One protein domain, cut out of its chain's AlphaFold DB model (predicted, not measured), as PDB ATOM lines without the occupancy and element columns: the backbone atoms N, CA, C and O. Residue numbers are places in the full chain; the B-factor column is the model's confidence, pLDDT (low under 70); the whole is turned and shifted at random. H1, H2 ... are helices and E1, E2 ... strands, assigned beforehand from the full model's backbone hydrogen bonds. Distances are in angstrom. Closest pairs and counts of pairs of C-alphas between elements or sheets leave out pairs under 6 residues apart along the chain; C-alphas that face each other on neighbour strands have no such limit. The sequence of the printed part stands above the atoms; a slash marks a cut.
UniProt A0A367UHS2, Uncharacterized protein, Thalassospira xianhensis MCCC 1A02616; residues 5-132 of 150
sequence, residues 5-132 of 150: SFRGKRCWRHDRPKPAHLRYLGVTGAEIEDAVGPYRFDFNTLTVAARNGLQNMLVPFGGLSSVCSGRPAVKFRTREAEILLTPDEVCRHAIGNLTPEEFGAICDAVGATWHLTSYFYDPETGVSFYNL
ATOM      1  N   SER A   5     151.038 130.721 178.304       87.44
ATOM      2  CA  SER A   5     150.141 131.817 177.913       87.44
ATOM      3  C   SER A   5     148.795 131.823 178.650       87.44
ATOM      4  O   SER A   5     148.053 132.801 178.565       87.44
ATOM      5  N   PHE A   6     148.459 130.735 179.352       84.62
ATOM      6  CA  PHE A   6     147.243 130.611 180.161       84.62
ATOM      7  C   PHE A   6     147.457 130.965 181.636       84.62
ATOM      8  O   PHE A   6     146.483 131.044 182.383       84.62
ATOM      9  N   ARG A   7     148.700 131.200 182.072       87.19
ATOM     10  CA  ARG A   7     148.999 131.608 183.446       87.19
ATOM     11  C   ARG A   7     148.267 132.915 183.793       87.19
ATOM     12  O   ARG A   7     148.204 133.833 182.977       87.19
ATOM     13  N   GLY A   8     147.665 132.975 184.979       84.81
ATOM     14  CA  GLY A   8     146.866 134.111 185.455       84.81
ATOM     15  C   GLY A   8     145.457 134.212 184.857       84.81
ATOM     16  O   GLY A   8     144.671 135.062 185.275       84.81
ATOM     17  N   LYS A   9     145.085 133.364 183.886       83.06
ATOM     18  CA  LYS A   9     143.715 133.343 183.352       83.06
ATOM     19  C   LYS A   9     142.787 132.634 184.330       83.06
ATOM     20  O   LYS A   9     143.048 131.497 184.707       83.06
ATOM     21  N   ARG A  10     141.691 133.296 184.705       80.56
ATOM     22  CA  ARG A  10     140.674 132.756 185.626       80.56
ATOM     23  C   ARG A  10     139.543 132.002 184.923       80.56
ATOM     24  O   ARG A  10     138.798 131.281 185.572       80.56
ATOM     25  N   CYS A  11     139.439 132.126 183.601       76.94
ATOM     26  CA  CYS A  11     138.520 131.343 182.786       76.94
ATOM     27  C   CYS A  11     139.250 130.164 182.134       76.94
ATOM     28  O   CYS A  11     140.339 130.308 181.566       76.94
ATOM     29  N   TRP A  12     138.651 128.977 182.237       79.38
ATOM     30  CA  TRP A  12     139.149 127.809 181.524       79.38
ATOM     31  C   TRP A  12     138.837 127.926 180.031       79.38
ATOM     32  O   TRP A  12     137.809 128.480 179.642       79.38
ATOM     33  N   ARG A  13     139.706 127.370 179.178       79.44
ATOM     34  CA  ARG A  13     139.472 127.306 177.732       79.44
ATOM     35  C   ARG A  13     139.780 125.923 177.170       79.44
ATOM     36  O   ARG A  13     140.820 125.334 177.460       79.44
ATOM     37  N   HIS A  14     138.896 125.444 176.297       82.44
ATOM     38  CA  HIS A  14     139.000 124.123 175.670       82.44
ATOM     39  C   HIS A  14     140.174 123.977 174.695       82.44
ATOM     40  O   HIS A  14     140.608 122.858 174.424       82.44
ATOM     41  N   ASP A  15     140.691 125.093 174.178       84.56
ATOM     42  CA  ASP A  15     141.836 125.151 173.267       84.56
ATOM     43  C   ASP A  15     143.192 125.142 173.996       84.56
ATOM     44  O   ASP A  15     144.243 125.171 173.348       84.56
ATOM     45  N   ARG A  16     143.197 125.043 175.334       84.06
ATOM     46  CA  ARG A  16     144.419 124.977 176.135       84.06
ATOM     47  C   ARG A  16     145.291 123.769 175.737       84.06
ATOM     48  O   ARG A  16     144.845 122.617 175.810       84.06
ATOM     49  N   PRO A  17     146.570 123.988 175.376       87.56
ATOM     50  CA  PRO A  17     147.518 122.910 175.132       87.56
ATOM     51  C   PRO A  17     147.733 122.051 176.383       87.56
ATOM     52  O   PRO A  17     147.817 122.558 177.498       87.56
ATOM     53  N   LYS A  18     147.881 120.736 176.196       87.12
ATOM     54  CA  LYS A  18     148.090 119.784 177.298       87.12
ATOM     55  C   LYS A  18     149.579 119.464 177.464       87.12
ATOM     56  O   LYS A  18     150.187 119.033 176.469       87.12
ATOM     57  N   PRO A  19     150.162 119.606 178.673       90.12
ATOM     58  CA  PRO A  19     151.562 119.275 178.923       90.12
ATOM     59  C   PRO A  19     151.879 117.839 178.498       90.12
ATOM     60  O   PRO A  19     151.187 116.899 178.884       90.12
ATOM     61  N   ALA A  20     152.926 117.654 177.687       91.50
ATOM     62  CA  ALA A  20     153.246 116.346 177.106       91.50
ATOM     63  C   ALA A  20     153.469 115.262 178.173       91.50
ATOM     64  O   ALA A  20     152.985 114.143 178.018       91.50
ATOM     65  N   HIS A  21     154.127 115.627 179.276       91.44
ATOM     66  CA  HIS A  21     154.434 114.730 180.387       91.44
ATOM     67  C   HIS A  21     153.206 114.317 181.219       91.44
ATOM     68  O   HIS A  21     153.314 113.375 181.991       91.44
ATOM     69  N   LEU A  22     152.040 114.953 181.037       92.50
ATOM     70  CA  LEU A  22     150.791 114.643 181.756       92.50
ATOM     71  C   LEU A  22     149.736 113.972 180.868       92.50
ATOM     72  O   LEU A  22     148.638 113.657 181.320       92.50
ATOM     73  N   ARG A  23     150.047 113.711 179.591       89.62
ATOM     74  CA  ARG A  23     149.086 113.136 178.630       89.62
ATOM     75  C   ARG A  23     148.612 111.728 178.983       89.62
ATOM     76  O   ARG A  23     147.595 111.305 178.441       89.62
ATOM     77  N   TYR A  24     149.346 111.022 179.841       91.44
ATOM     78  CA  TYR A  24     148.964 109.698 180.324       91.44
ATOM     79  C   TYR A  24     147.774 109.751 181.298       91.44
ATOM     80  O   TYR A  24     147.097 108.740 181.473       91.44
ATOM     81  N   LEU A  25     147.498 110.909 181.912       90.75
ATOM     82  CA  LEU A  25     146.335 111.097 182.773       90.75
ATOM     83  C   LEU A  25     145.071 111.284 181.926       90.75
ATOM     84  O   LEU A  25     145.029 112.071 180.973       90.75
ATOM     85  N   GLY A  26     144.025 110.540 182.287       88.62
ATOM     86  CA  GLY A  26     142.695 110.689 181.706       88.62
ATOM     87  C   GLY A  26     142.060 112.033 182.067       88.62
ATOM     88  O   GLY A  26     142.519 112.728 182.966       88.62
ATOM     89  N   VAL A  27     140.969 112.394 181.380       86.06
ATOM     90  CA  VAL A  27     140.211 113.626 181.693       86.06
ATOM     91  C   VAL A  27     139.680 113.602 183.122       86.06
ATOM     92  O   VAL A  27     139.580 114.642 183.735       86.06
ATOM     93  N   THR A  28     139.363 112.435 183.672       88.44
ATOM     94  CA  THR A  28     138.858 112.299 185.044       88.44
ATOM     95  C   THR A  28     139.927 111.837 186.035       88.44
ATOM     96  O   THR A  28     139.586 111.459 187.153       88.44
ATOM     97  N   GLY A  29     141.195 111.799 185.615       92.56
ATOM     98  CA  GLY A  29     142.296 111.270 186.409       92.56
ATOM     99  C   GLY A  29     143.075 112.363 187.130       92.56
ATOM    100  O   GLY A  29     143.386 113.403 186.545       92.56
ATOM    101  N   ALA A  30     143.450 112.067 188.369       95.38
ATOM    102  CA  ALA A  30     144.383 112.853 189.158       95.38
ATOM    103  C   ALA A  30     145.509 111.959 189.693       95.38
ATOM    104  O   ALA A  30     145.306 110.783 190.008       95.38
ATOM    105  N   GLU A  31     146.703 112.526 189.810       97.81
ATOM    106  CA  GLU A  31     147.834 111.901 190.490       97.81
ATOM    107  C   GLU A  31     148.348 112.853 191.571       97.81
ATOM    108  O   GLU A  31     148.518 114.045 191.327       97.81
ATOM    109  N   ILE A  32     148.590 112.325 192.766       98.19
ATOM    110  CA  ILE A  32     149.308 113.025 193.828       98.19
ATOM    111  C   ILE A  32     150.649 112.330 193.968       98.19
ATOM    112  O   ILE A  32     150.682 111.144 194.266       98.19
ATOM    113  N   GLU A  33     151.748 113.038 193.756       98.44
ATOM    114  CA  GLU A  33     153.080 112.533 194.080       98.44
ATOM    115  C   GLU A  33     153.564 113.219 195.352       98.44
ATOM    116  O   GLU A  33     153.599 114.451 195.427       98.44
ATOM    117  N   ASP A  34     153.921 112.417 196.346       98.25
ATOM    118  CA  ASP A  34     154.488 112.864 197.612       98.25
ATOM    119  C   ASP A  34     155.929 112.333 197.768       98.25
ATOM    120  O   ASP A  34     156.488 111.734 196.847       98.25
ATOM    121  N   ALA A  35     156.561 112.558 198.922       97.81
ATOM    122  CA  ALA A  35     157.935 112.116 199.170       97.81
ATOM    123  C   ALA A  35     158.119 110.583 199.188       97.81
ATOM    124  O   ALA A  35     159.256 110.110 199.141       97.81
ATOM    125  N   VAL A  36     157.033 109.813 199.280       97.81
ATOM    126  CA  VAL A  36     157.024 108.346 199.293       97.81
ATOM    127  C   VAL A  36     156.753 107.795 197.893       97.81
ATOM    128  O   VAL A  36     157.400 106.832 197.479       97.81
ATOM    129  N   GLY A  37     155.825 108.394 197.147       96.88
ATOM    130  CA  GLY A  37     155.538 108.003 195.771       96.88
ATOM    131  C   GLY A  37     154.214 108.536 195.215       96.88
ATOM    132  O   GLY A  37     153.560 109.386 195.820       96.88
ATOM    133  N   PRO A  38     153.815 108.056 194.022       97.75
ATOM    134  CA  PRO A  38     152.589 108.490 193.371       97.75
ATOM    135  C   PRO A  38     151.358 107.696 193.835       97.75
ATOM    136  O   PRO A  38     151.349 106.465 193.851       97.75
ATOM    137  N   TYR A  39     150.273 108.419 194.082       97.81
ATOM    138  CA  TYR A  39     148.921 107.920 194.309       97.81
ATOM    139  C   TYR A  39     148.043 108.345 193.140       97.81
ATOM    140  O   TYR A  39     148.056 109.508 192.736       97.81
ATOM    141  N   ARG A  40     147.259 107.415 192.598       97.19
ATOM    142  CA  ARG A  40     146.389 107.678 191.450       97.19
ATOM    143  C   ARG A  40     144.937 107.513 191.828       97.19
ATOM    144  O   ARG A  40     144.568 106.529 192.465       97.19
ATOM    145  N   PHE A  41     144.137 108.458 191.366       96.00
ATOM    146  CA  PHE A  41     142.716 108.532 191.637       96.00
ATOM    147  C   PHE A  41     141.964 108.877 190.354       96.00
ATOM    148  O   PHE A  41     142.486 109.546 189.459       96.00
ATOM    149  N   ASP A  42     140.705 108.467 190.288       94.94
ATOM    150  CA  ASP A  42     139.709 109.264 189.580       94.94
ATOM    151  C   ASP A  42     139.184 110.363 190.522       94.94
ATOM    152  O   ASP A  42     139.319 110.258 191.742       94.94
ATOM    153  N   PHE A  43     138.578 111.429 189.996       90.69
ATOM    154  CA  PHE A  43     138.123 112.528 190.860       90.69
ATOM    155  C   PHE A  43     137.108 112.107 191.930       90.69
ATOM    156  O   PHE A  43     137.147 112.661 193.023       90.69
ATOM    157  N   ASN A  44     136.255 111.105 191.685       91.81
ATOM    158  CA  ASN A  44     135.294 110.671 192.702       91.81
ATOM    159  C   ASN A  44     136.010 109.965 193.856       91.81
ATOM    160  O   ASN A  44     135.742 110.256 195.024       91.81
ATOM    161  N   THR A  45     136.939 109.056 193.548       96.00
ATOM    162  CA  THR A  45     137.739 108.385 194.582       96.00
ATOM    163  C   THR A  45     138.660 109.359 195.312       96.00
ATOM    164  O   THR A  45     138.822 109.227 196.525       96.00
ATOM    165  N   LEU A  46     139.173 110.385 194.629       95.62
ATOM    166  CA  LEU A  46     139.925 111.471 195.253       95.62
ATOM    167  C   LEU A  46     139.067 112.264 196.249       95.62
ATOM    168  O   LEU A  46     139.491 112.463 197.384       95.62
ATOM    169  N   THR A  47     137.854 112.681 195.870       94.06
ATOM    170  CA  THR A  47     136.931 113.393 196.771       94.06
ATOM    171  C   THR A  47     136.594 112.550 198.003       94.06
ATOM    172  O   THR A  47     136.573 113.068 199.122       94.06
ATOM    173  N   VAL A  48     136.368 111.242 197.833       96.56
ATOM    174  CA  VAL A  48     136.136 110.321 198.959       96.56
ATOM    175  C   VAL A  48     137.378 110.224 199.848       96.56
ATOM    176  O   VAL A  48     137.249 110.342 201.064       96.56
ATOM    177  N   ALA A  49     138.572 110.051 199.282       97.56
ATOM    178  CA  ALA A  49     139.811 109.973 200.054       97.56
ATOM    179  C   ALA A  49     140.083 111.272 200.834       97.56
ATOM    180  O   ALA A  49     140.373 111.221 202.028       97.56
ATOM    181  N   ALA A  50     139.905 112.432 200.193       96.00
ATOM    182  CA  ALA A  50     140.052 113.746 200.813       96.00
ATOM    183  C   ALA A  50     139.129 113.915 202.029       96.00
ATOM    184  O   ALA A  50     139.573 114.332 203.097       96.00
ATOM    185  N   ARG A  51     137.858 113.505 201.916       95.56
ATOM    186  CA  ARG A  51     136.907 113.527 203.043       95.56
ATOM    187  C   ARG A  51     137.274 112.565 204.175       95.56
ATOM    188  O   ARG A  51     136.865 112.791 205.308       95.56
ATOM    189  N   ASN A  52     138.035 111.513 203.881       97.44
ATOM    190  CA  ASN A  52     138.429 110.475 204.835       97.44
ATOM    191  C   ASN A  52     139.867 110.639 205.357       97.44
ATOM    192  O   ASN A  52     140.468 109.674 205.824       97.44
ATOM    193  N   GLY A  53     140.423 111.854 205.316       96.38
ATOM    194  CA  GLY A  53     141.686 112.151 205.991       96.38
ATOM    195  C   GLY A  53     142.945 111.874 205.168       96.38
ATOM    196  O   GLY A  53     144.004 111.673 205.761       96.38
ATOM    197  N   LEU A  54     142.856 111.872 203.830       97.56
ATOM    198  CA  LEU A  54     144.006 111.721 202.927       97.56
ATOM    199  C   LEU A  54     145.182 112.639 203.295       97.56
ATOM    200  O   LEU A  54     146.329 112.205 203.223       97.56
ATOM    201  N   GLN A  55     144.921 113.867 203.751       97.44
ATOM    202  CA  GLN A  55     145.956 114.818 204.160       97.44
ATOM    203  C   GLN A  55     146.898 114.273 205.244       97.44
ATOM    204  O   GLN A  55     148.064 114.649 205.275       97.44
ATOM    205  N   ASN A  56     146.421 113.356 206.093       97.75
ATOM    206  CA  ASN A  56     147.221 112.748 207.159       97.75
ATOM    207  C   ASN A  56     148.140 111.625 206.653       97.75
ATOM    208  O   ASN A  56     149.002 111.164 207.396       97.75
ATOM    209  N   MET A  57     147.932 111.152 205.421       97.19
ATOM    210  CA  MET A  57     148.734 110.089 204.809       97.19
ATOM    211  C   MET A  57     149.824 110.626 203.878       97.19
ATOM    212  O   MET A  57     150.788 109.918 203.610       97.19
ATOM    213  N   LEU A  58     149.655 111.845 203.362       98.06
ATOM    214  CA  LEU A  58     150.569 112.436 202.392       98.06
ATOM    215  C   LEU A  58     151.803 113.020 203.080       98.06
ATOM    216  O   LEU A  58     151.691 113.768 204.053       98.06
ATOM    217  N   VAL A  59     152.980 112.742 202.525       98.12
ATOM    218  CA  VAL A  59     154.262 113.245 203.033       98.12
ATOM    219  C   VAL A  59     154.809 114.331 202.100       98.12
ATOM    220  O   VAL A  59     155.272 114.013 201.004       98.12
ATOM    221  N   PRO A  60     154.808 115.617 202.495       97.88
ATOM    222  CA  PRO A  60     155.347 116.688 201.660       97.88
ATOM    223  C   PRO A  60     156.828 116.495 201.313       97.88
ATOM    224  O   PRO A  60     157.603 115.954 202.104       97.88
ATOM    225  N   PHE A  61     157.252 117.011 200.160       97.44
ATOM    226  CA  PHE A  61     158.663 117.023 199.782       97.44
ATOM    227  C   PHE A  61     159.467 118.021 200.625       97.44
ATOM    228  O   PHE A  61     159.073 119.175 200.801       97.44
ATOM    229  N   GLY A  62     160.662 117.613 201.063       91.94
ATOM    230  CA  GLY A  62     161.650 118.511 201.664       91.94
ATOM    231  C   GLY A  62     162.304 119.399 200.604       91.94
ATOM    232  O   GLY A  62     163.374 119.070 200.107       91.94
ATOM    233  N   GLY A  63     161.648 120.494 200.216       94.62
ATOM    234  CA  GLY A  63     162.197 121.478 199.270       94.62
ATOM    235  C   GLY A  63     161.219 121.992 198.214       94.62
ATOM    236  O   GLY A  63     161.579 122.888 197.456       94.62
ATOM    237  N   LEU A  64     159.996 121.459 198.162       97.50
ATOM    238  CA  LEU A  64     158.918 122.039 197.361       97.50
ATOM    239  C   LEU A  64     157.970 122.822 198.260       97.50
ATOM    240  O   LEU A  64     157.667 122.388 199.370       97.50
ATOM    241  N   SER A  65     157.472 123.941 197.746       98.31
ATOM    242  CA  SER A  65     156.560 124.834 198.453       98.31
ATOM    243  C   SER A  65     155.260 124.998 197.685       98.31
ATOM    244  O   SER A  65     155.255 125.037 196.456       98.31
ATOM    245  N   SER A  66     154.165 125.098 198.430       98.38
ATOM    246  CA  SER A  66     152.836 125.334 197.884       98.38
ATOM    247  C   SER A  66     152.765 126.696 197.208       98.38
ATOM    248  O   SER A  66     153.272 127.681 197.749       98.38
ATOM    249  N   VAL A  67     152.082 126.757 196.063       97.56
ATOM    250  CA  VAL A  67     151.780 128.026 195.386       97.56
ATOM    251  C   VAL A  67     150.830 128.903 196.203       97.56
ATOM    252  O   VAL A  67     150.870 130.118 196.055       97.56
ATOM    253  N   CYS A  68     150.013 128.310 197.080       96.44
ATOM    254  CA  CYS A  68     149.038 129.030 197.895       96.44
ATOM    255  C   CYS A  68     149.659 129.581 199.183       96.44
ATOM    256  O   CYS A  68     149.553 130.770 199.466       96.44
ATOM    257  N   SER A  69     150.305 128.721 199.979       97.50
ATOM    258  CA  SER A  69     150.761 129.085 201.332       97.50
ATOM    259  C   SER A  69     152.276 129.131 201.517       97.50
ATOM    260  O   SER A  69     152.745 129.482 202.598       97.50
ATOM    261  N   GLY A  70     153.071 128.719 200.524       97.19
ATOM    262  CA  GLY A  70     154.531 128.599 200.647       97.19
ATOM    263  C   GLY A  70     155.014 127.460 201.561       97.19
ATOM    264  O   GLY A  70     156.212 127.169 201.602       97.19
ATOM    265  N   ARG A  71     154.103 126.783 202.271       97.81
ATOM    266  CA  ARG A  71     154.393 125.624 203.132       97.81
ATOM    267  C   ARG A  71     154.831 124.403 202.304       97.81
ATOM    268  O   ARG A  71     154.531 124.357 201.111       97.81
ATOM    269  N   PRO A  72     155.497 123.403 202.916       98.38
ATOM    270  CA  PRO A  72     155.934 122.195 202.217       98.38
ATOM    271  C   PRO A  72     154.813 121.511 201.427       98.38
ATOM    272  O   PRO A  72     153.725 121.284 201.959       98.38
ATOM    273  N   ALA A  73     155.089 121.171 200.170       98.50
ATOM    274  CA  ALA A  73     154.083 120.713 199.216       98.50
ATOM    275  C   ALA A  73     154.298 119.286 198.699       98.50
ATOM    276  O   ALA A  73     155.397 118.728 198.729       98.50
ATOM    277  N   VAL A  74     153.209 118.734 198.172       98.56
ATOM    278  CA  VAL A  74     153.153 117.588 197.264       98.56
ATOM    279  C   VAL A  74     152.871 118.088 195.844       98.56
ATOM    280  O   VAL A  74     152.479 119.242 195.642       98.56
ATOM    281  N   LYS A  75     153.059 117.230 194.842       98.44
ATOM    282  CA  LYS A  75     152.693 117.546 193.458       98.44
ATOM    283  C   LYS A  75     151.305 116.997 193.175       98.44
ATOM    284  O   LYS A  75     151.113 115.785 193.167       98.44
ATOM    285  N   PHE A  76     150.353 117.878 192.912       97.44
ATOM    286  CA  PHE A  76     149.025 117.516 192.442       97.44
ATOM    287  C   PHE A  76     148.959 117.667 190.924       97.44
ATOM    288  O   PHE A  76     149.198 118.747 190.389       97.44
ATOM    289  N   ARG A  77     148.651 116.586 190.213       96.56
ATOM    290  CA  ARG A  77     148.629 116.548 188.752       96.56
ATOM    291  C   ARG A  77     147.261 116.187 188.228       96.56
ATOM    292  O   ARG A  77     146.649 115.207 188.647       96.56
ATOM    293  N   THR A  78     146.862 116.917 187.204       94.12
ATOM    294  CA  THR A  78     145.774 116.552 186.303       94.12
ATOM    295  C   THR A  78     146.339 116.403 184.897       94.12
ATOM    296  O   THR A  78     147.521 116.635 184.644       94.12
ATOM    297  N   ARG A  79     145.494 116.060 183.926       92.44
ATOM    298  CA  ARG A  79     145.895 116.061 182.511       92.44
ATOM    299  C   ARG A  79     146.376 117.437 182.013       92.44
ATOM    300  O   ARG A  79     147.029 117.520 180.970       92.44
ATOM    301  N   GLU A  80     146.014 118.516 182.700       90.62
ATOM    302  CA  GLU A  80     146.185 119.891 182.222       90.62
ATOM    303  C   GLU A  80     147.298 120.657 182.930       90.62
ATOM    304  O   GLU A  80     147.889 121.552 182.322       90.62
ATOM    305  N   ALA A  81     147.586 120.318 184.187       92.81
ATOM    306  CA  ALA A  81     148.547 121.045 185.001       92.81
ATOM    307  C   ALA A  81     149.170 120.169 186.096       92.81
ATOM    308  O   ALA A  81     148.569 119.203 186.566       92.81
ATOM    309  N   GLU A  82     150.366 120.572 186.517       95.56
ATOM    310  CA  GLU A  82     150.987 120.175 187.779       95.56
ATOM    311  C   GLU A  82     150.942 121.388 188.716       95.56
ATOM    312  O   GLU A  82     151.335 122.486 188.324       95.56
ATOM    313  N   ILE A  83     150.439 121.193 189.931       95.88
ATOM    314  CA  ILE A  83     150.221 122.235 190.932       95.88
ATOM    315  C   ILE A  83     150.909 121.793 192.222       95.88
ATOM    316  O   ILE A  83     150.708 120.671 192.689       95.88
ATOM    317  N   LEU A  84     151.727 122.667 192.807       98.12
ATOM    318  CA  LEU A  84     152.342 122.414 194.108       98.12
ATOM    319  C   LEU A  84     151.391 122.875 195.203       98.12
ATOM    320  O   LEU A  84     151.127 124.068 195.325       98.12
ATOM    321  N   LEU A  85     150.893 121.933 195.997       97.94
ATOM    322  CA  LEU A  85     149.917 122.177 197.055       97.94
ATOM    323  C   LEU A  85     150.341 121.434 198.320       97.94
ATOM    324  O   LEU A  85     150.931 120.358 198.258       97.94
ATOM    325  N   THR A  86     150.030 121.983 199.485       98.44
ATOM    326  CA  THR A  86     150.105 121.232 200.745       98.44
ATOM    327  C   THR A  86     149.061 120.108 200.760       98.44
ATOM    328  O   THR A  86     148.054 120.206 200.057       98.44
ATOM    329  N   PRO A  87     149.229 119.064 201.592       98.25
ATOM    330  CA  PRO A  87     148.214 118.021 201.754       98.25
ATOM    331  C   PRO A  87     146.802 118.552 202.055       98.25
ATOM    332  O   PRO A  87     145.825 118.057 201.489       98.25
ATOM    333  N   ASP A  88     146.692 119.589 202.892       97.81
ATOM    334  CA  ASP A  88     145.409 120.222 203.227       97.81
ATOM    335  C   ASP A  88     144.783 120.922 202.015       97.81
ATOM    336  O   ASP A  88     143.593 120.764 201.746       97.81
ATOM    337  N   GLU A  89     145.585 121.675 201.261       96.81
ATOM    338  CA  GLU A  89     145.139 122.391 200.062       96.81
ATOM    339  C   GLU A  89     144.724 121.429 198.947       96.81
ATOM    340  O   GLU A  89     143.735 121.686 198.268       96.81
ATOM    341  N   VAL A  90     145.419 120.295 198.782       96.00
ATOM    342  CA  VAL A  90     144.984 119.230 197.861       96.00
ATOM    343  C   VAL A  90     143.600 118.723 198.250       96.00
ATOM    344  O   VAL A  90     142.738 118.570 197.386       96.00
ATOM    345  N   CYS A  91     143.364 118.475 199.540       95.25
ATOM    346  CA  CYS A  91     142.071 117.980 200.005       95.25
ATOM    347  C   CYS A  91     140.969 119.030 199.840       95.25
ATOM    348  O   CYS A  91     139.888 118.683 199.368       95.25
ATOM    349  N   ARG A  92     141.242 120.306 200.149       92.38
ATOM    350  CA  ARG A  92     140.324 121.425 199.876       92.38
ATOM    351  C   ARG A  92     140.005 121.541 198.389       92.38
ATOM    352  O   ARG A  92     138.832 121.612 198.029       92.38
ATOM    353  N   HIS A  93     141.018 121.470 197.528       91.62
ATOM    354  CA  HIS A  93     140.846 121.463 196.078       91.62
ATOM    355  C   HIS A  93     139.953 120.302 195.616       91.62
ATOM    356  O   HIS A  93     138.977 120.517 194.904       91.62
ATOM    357  N   ALA A  94     140.231 119.084 196.084       91.62
ATOM    358  CA  ALA A  94     139.502 117.870 195.722       91.62
ATOM    359  C   ALA A  94     138.015 117.863 196.118       91.62
ATOM    360  O   ALA A  94     137.233 117.104 195.539       91.62
ATOM    361  N   ILE A  95     137.624 118.650 197.123       90.56
ATOM    362  CA  ILE A  95     136.235 118.740 197.598       90.56
ATOM    363  C   ILE A  95     135.546 120.052 197.203       90.56
ATOM    364  O   ILE A  95     134.392 120.237 197.577       90.56
ATOM    365  N   GLY A  96     136.226 120.932 196.459       86.44
ATOM    366  CA  GLY A  96     135.679 122.219 196.022       86.44
ATOM    367  C   GLY A  96     135.649 123.316 197.095       86.44
ATOM    368  O   GLY A  96     134.899 124.270 196.939       86.44
ATOM    369  N   ASN A  97     136.466 123.207 198.148       88.62
ATOM    370  CA  ASN A  97     136.492 124.125 199.298       88.62
ATOM    371  C   ASN A  97     137.796 124.942 199.374       88.62
ATOM    372  O   ASN A  97     138.369 125.080 200.454       88.62
ATOM    373  N   LEU A  98     138.333 125.407 198.248       86.31
ATOM    374  CA  LEU A  98     139.456 126.353 198.294       86.31
ATOM    375  C   LEU A  98     138.998 127.682 198.923       86.31
ATOM    376  O   LEU A  98     137.804 127.972 198.921       86.31
ATOM    377  N   THR A  99     139.923 128.514 199.406       87.06
ATOM    378  CA  THR A  99     139.634 129.938 199.688       87.06
ATOM    379  C   THR A  99     139.827 130.805 198.432       87.06
ATOM    380  O   THR A  99     140.488 130.364 197.480       87.06
ATOM    381  N   PRO A 100     139.280 132.040 198.383       85.31
ATOM    382  CA  PRO A 100     139.495 132.964 197.267       85.31
ATOM    383  C   PRO A 100     140.973 133.189 196.934       85.31
ATOM    384  O   PRO A 100     141.363 133.233 195.765       85.31
ATOM    385  N   GLU A 101     141.805 133.296 197.966       90.12
ATOM    386  CA  GLU A 101     143.246 133.501 197.862       90.12
ATOM    387  C   GLU A 101     143.935 132.264 197.287       90.12
ATOM    388  O   GLU A 101     144.781 132.391 196.403       90.12
ATOM    389  N   GLU A 102     143.547 131.066 197.733       91.88
ATOM    390  CA  GLU A 102     144.082 129.814 197.197       91.88
ATOM    391  C   GLU A 102     143.703 129.633 195.724       91.88
ATOM    392  O   GLU A 102     144.552 129.294 194.898       91.88
ATOM    393  N   PHE A 103     142.445 129.899 195.367       88.75
ATOM    394  CA  PHE A 103     141.990 129.849 193.978       88.75
ATOM    395  C   PHE A 103     142.768 130.833 193.096       88.75
ATOM    396  O   PHE A 103     143.245 130.461 192.019       88.75
ATOM    397  N   GLY A 104     142.930 132.072 193.569       88.81
ATOM    398  CA  GLY A 104     143.725 133.099 192.902       88.81
ATOM    399  C   GLY A 104     145.169 132.653 192.694       88.81
ATOM    400  O   GLY A 104     145.648 132.672 191.563       88.81
ATOM    401  N   ALA A 105     145.824 132.154 193.742       93.75
ATOM    402  CA  ALA A 105     147.206 131.682 193.683       93.75
ATOM    403  C   ALA A 105     147.393 130.516 192.700       93.75
ATOM    404  O   ALA A 105     148.370 130.481 191.948       93.75
ATOM    405  N   ILE A 106     146.444 129.577 192.644       93.44
ATOM    406  CA  ILE A 106     146.476 128.483 191.667       93.44
ATOM    407  C   ILE A 106     146.314 129.025 190.242       93.44
ATOM    408  O   ILE A 106     147.068 128.633 189.348       93.44
ATOM    409  N   CYS A 107     145.376 129.949 190.012       90.62
ATOM    410  CA  CYS A 107     145.208 130.583 188.704       90.62
ATOM    411  C   CYS A 107     146.454 131.380 188.294       90.62
ATOM    412  O   CYS A 107     146.874 131.317 187.140       90.62
ATOM    413  N   ASP A 108     147.098 132.077 189.223       92.00
ATOM    414  CA  ASP A 108     148.335 132.811 188.962       92.00
ATOM    415  C   ASP A 108     149.512 131.875 188.676       92.00
ATOM    416  O   ASP A 108     150.398 132.227 187.900       92.00
ATOM    417  N   ALA A 109     149.517 130.662 189.233       93.50
ATOM    418  CA  ALA A 109     150.556 129.668 188.979       93.50
ATOM    419  C   ALA A 109     150.370 128.946 187.637       93.50
ATOM    420  O   ALA A 109     151.314 128.817 186.854       93.50
ATOM    421  N   VAL A 110     149.157 128.461 187.361       91.38
ATOM    422  CA  VAL A 110     148.902 127.551 186.235       91.38
ATOM    423  C   VAL A 110     147.728 127.962 185.356       91.38
ATOM    424  O   VAL A 110     147.510 127.332 184.328       91.38
ATOM    425  N   GLY A 111     146.982 129.009 185.690       88.62
ATOM    426  CA  GLY A 111     145.714 129.353 185.043       88.62
ATOM    427  C   GLY A 111     144.584 128.391 185.412       88.62
ATOM    428  O   GLY A 111     144.814 127.312 185.954       88.62
ATOM    429  N   ALA A 112     143.353 128.749 185.067       84.62
ATOM    430  CA  ALA A 112     142.203 127.879 185.265       84.62
ATOM    431  C   ALA A 112     142.365 126.553 184.496       84.62
ATOM    432  O   ALA A 112     142.840 126.500 183.352       84.62
ATOM    433  N   THR A 113     141.965 125.468 185.154       82.94
ATOM    434  CA  THR A 113     141.923 124.098 184.624       82.94
ATOM    435  C   THR A 113     140.473 123.627 184.637       82.94
ATOM    436  O   THR A 113     139.661 124.176 185.373       82.94
ATOM    437  N   TRP A 114     140.131 122.616 183.847       81.25
ATOM    438  CA  TRP A 114     138.771 122.083 183.762       81.25
ATOM    439  C   TRP A 114     138.250 121.647 185.135       81.25
ATOM    440  O   TRP A 114     137.069 121.780 185.432       81.25
ATOM    441  N   HIS A 115     139.147 121.143 185.984       73.69
ATOM    442  CA  HIS A 115     138.828 120.662 187.331       73.69
ATOM    443  C   HIS A 115     138.732 121.770 188.376       73.69
ATOM    444  O   HIS A 115     138.101 121.577 189.409       73.69
ATOM    445  N   LEU A 116     139.284 122.946 188.083       70.88
ATOM    446  CA  LEU A 116     138.892 124.189 188.738       70.88
ATOM    447  C   LEU A 116     137.586 124.650 188.085       70.88
ATOM    448  O   LEU A 116     137.552 125.648 187.368       70.88
ATOM    449  N   THR A 117     136.509 123.882 188.260       54.81
ATOM    450  CA  THR A 117     135.204 124.313 187.761       54.81
ATOM    451  C   THR A 117     134.814 125.600 188.481       54.81
ATOM    452  O   THR A 117     135.037 125.715 189.686       54.81
ATOM    453  N   SER A 118     134.193 126.528 187.758       48.84
ATOM    454  CA  SER A 118     133.616 127.818 188.178       48.84
ATOM    455  C   SER A 118     132.529 127.738 189.272       48.84
ATOM    456  O   SER A 118     131.711 128.636 189.420       48.84
ATOM    457  N   TYR A 119     132.511 126.651 190.042       53.78
ATOM    458  CA  TYR A 119     131.671 126.398 191.209       53.78
ATOM    459  C   TYR A 119     132.513 126.430 192.480       53.78
ATOM    460  O   TYR A 119     132.363 125.599 193.375       53.78
ATOM    461  N   PHE A 120     133.453 127.365 192.539       61.66
ATOM    462  CA  PHE A 120     134.105 127.685 193.792       61.66
ATOM    463  C   PHE A 120     133.044 128.221 194.754       61.66
ATOM    464  O   PHE A 120     132.335 129.169 194.409       61.66
ATOM    465  N   TYR A 121     132.952 127.631 195.941       55.06
ATOM    466  CA  TYR A 121     132.160 128.131 197.054       55.06
ATOM    467  C   TYR A 121     132.995 127.982 198.323       55.06
ATOM    468  O   TYR A 121     133.327 126.866 198.720       55.06
ATOM    469  N   ASP A 122     133.341 129.099 198.949       60.53
ATOM    470  CA  ASP A 122     133.972 129.105 200.261       60.53
ATOM    471  C   ASP A 122     132.880 128.927 201.331       60.53
ATOM    472  O   ASP A 122     132.042 129.819 201.504       60.53
ATOM    473  N   PRO A 123     132.845 127.796 202.057       58.66
ATOM    474  CA  PRO A 123     131.807 127.543 203.048       58.66
ATOM    475  C   PRO A 123     131.926 128.414 204.300       58.66
ATOM    476  O   PRO A 123     130.931 128.556 205.011       58.66
ATOM    477  N   GLU A 124     133.101 128.973 204.594       66.50
ATOM    478  CA  GLU A 124     133.302 129.824 205.769       66.50
ATOM    479  C   GLU A 124     132.803 131.246 205.510       66.50
ATOM    480  O   GLU A 124     132.157 131.843 206.372       66.50
ATOM    481  N   THR A 125     133.064 131.781 204.315       66.12
ATOM    482  CA  THR A 125     132.703 133.163 203.961       66.12
ATOM    483  C   THR A 125     131.418 133.278 203.139       66.12
ATOM    484  O   THR A 125     130.824 134.354 203.080       66.12
ATOM    485  N   GLY A 126     130.966 132.191 202.509       60.84
ATOM    486  CA  GLY A 126     129.825 132.169 201.589       60.84
ATOM    487  C   GLY A 126     130.120 132.755 200.203       60.84
ATOM    488  O   GLY A 126     129.202 132.903 199.395       60.84
ATOM    489  N   VAL A 127     131.377 133.111 199.909       66.75
ATOM    490  CA  VAL A 127     131.785 133.681 198.618       66.75
ATOM    491  C   VAL A 127     131.835 132.584 197.557       66.75
ATOM    492  O   VAL A 127     132.437 131.534 197.766       66.75
ATOM    493  N   SER A 128     131.254 132.851 196.385       64.38
ATOM    494  CA  SER A 128     131.421 132.001 195.204       64.38
ATOM    495  C   SER A 128     132.085 132.766 194.062       64.38
ATOM    496  O   SER A 128     131.791 133.942 193.852       64.38
ATOM    497  N   PHE A 129     132.972 132.103 193.317       61.88
ATOM    498  CA  PHE A 129     133.477 132.622 192.044       61.88
ATOM    499  C   PHE A 129     132.626 132.038 190.925       61.88
ATOM    500  O   PHE A 129     133.039 131.104 190.243       61.88
ATOM    501  N   TYR A 130     131.433 132.596 190.736       53.97
ATOM    502  CA  TYR A 130     130.825 132.568 189.413       53.97
ATOM    503  C   TYR A 130     131.540 133.624 188.568       53.97
ATOM    504  O   TYR A 130     131.611 134.786 188.971       53.97
ATOM    505  N   ASN A 131     132.069 133.240 187.404       48.47
ATOM    506  CA  ASN A 131     132.372 134.216 186.358       48.47
ATOM    507  C   ASN A 131     131.022 134.793 185.901       48.47
ATOM    508  O   ASN A 131     130.395 134.253 184.998       48.47
ATOM    509  N   LEU A 132     130.544 135.844 186.567       43.84
ATOM    510  CA  LEU A 132     129.383 136.624 186.119       43.84
ATOM    511  C   LEU A 132     129.712 137.473 184.878       43.84
ATOM    512  O   LEU A 132     128.823 138.103 184.327       43.84
TER     513      LEU A 132
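This is residues 5 to 132 of the 150 residues of an uncharacterized protein of Thalassospira xianhensis MCCC 1A02616 (UniProt A0A367UHS2). Amid little regular structure, a strongly twisted sheet has H1 and H2 over one face and H3 by E4. The 128 printed residues, 48 in named elements, include E1, E2, H1, E3, E4, H2, H3, mixed in class; the antiparallel sheet runs E2 E1 E3 E4. It is compact, radius of gyration of the C-alphas 13.7 A, spanning 41 by 37 by 28 A.

E1, residues 29 to 33, and E2, residues 38 to 42, form a hairpin, N 30 and O 41 2.9 A apart. E3, residues 74 to 78, and E4, residues 82 to 85, form another. H1, residues 43 to 51, touches H2, residues 87 to 95, closest C-alphas Ala 50 and Cys 91, 4.8 A. H3, residues 100 to 110, only grazes the sheet. Each helix has every O i to N i+4 pair within hydrogen-bond range.

C-alpha 29 is at (142.296, 111.270, 186.409) and C-alpha 110 at (148.902, 127.551, 186.235).

The printed part has no cut; residues 117 to 132 have pLDDT under 70.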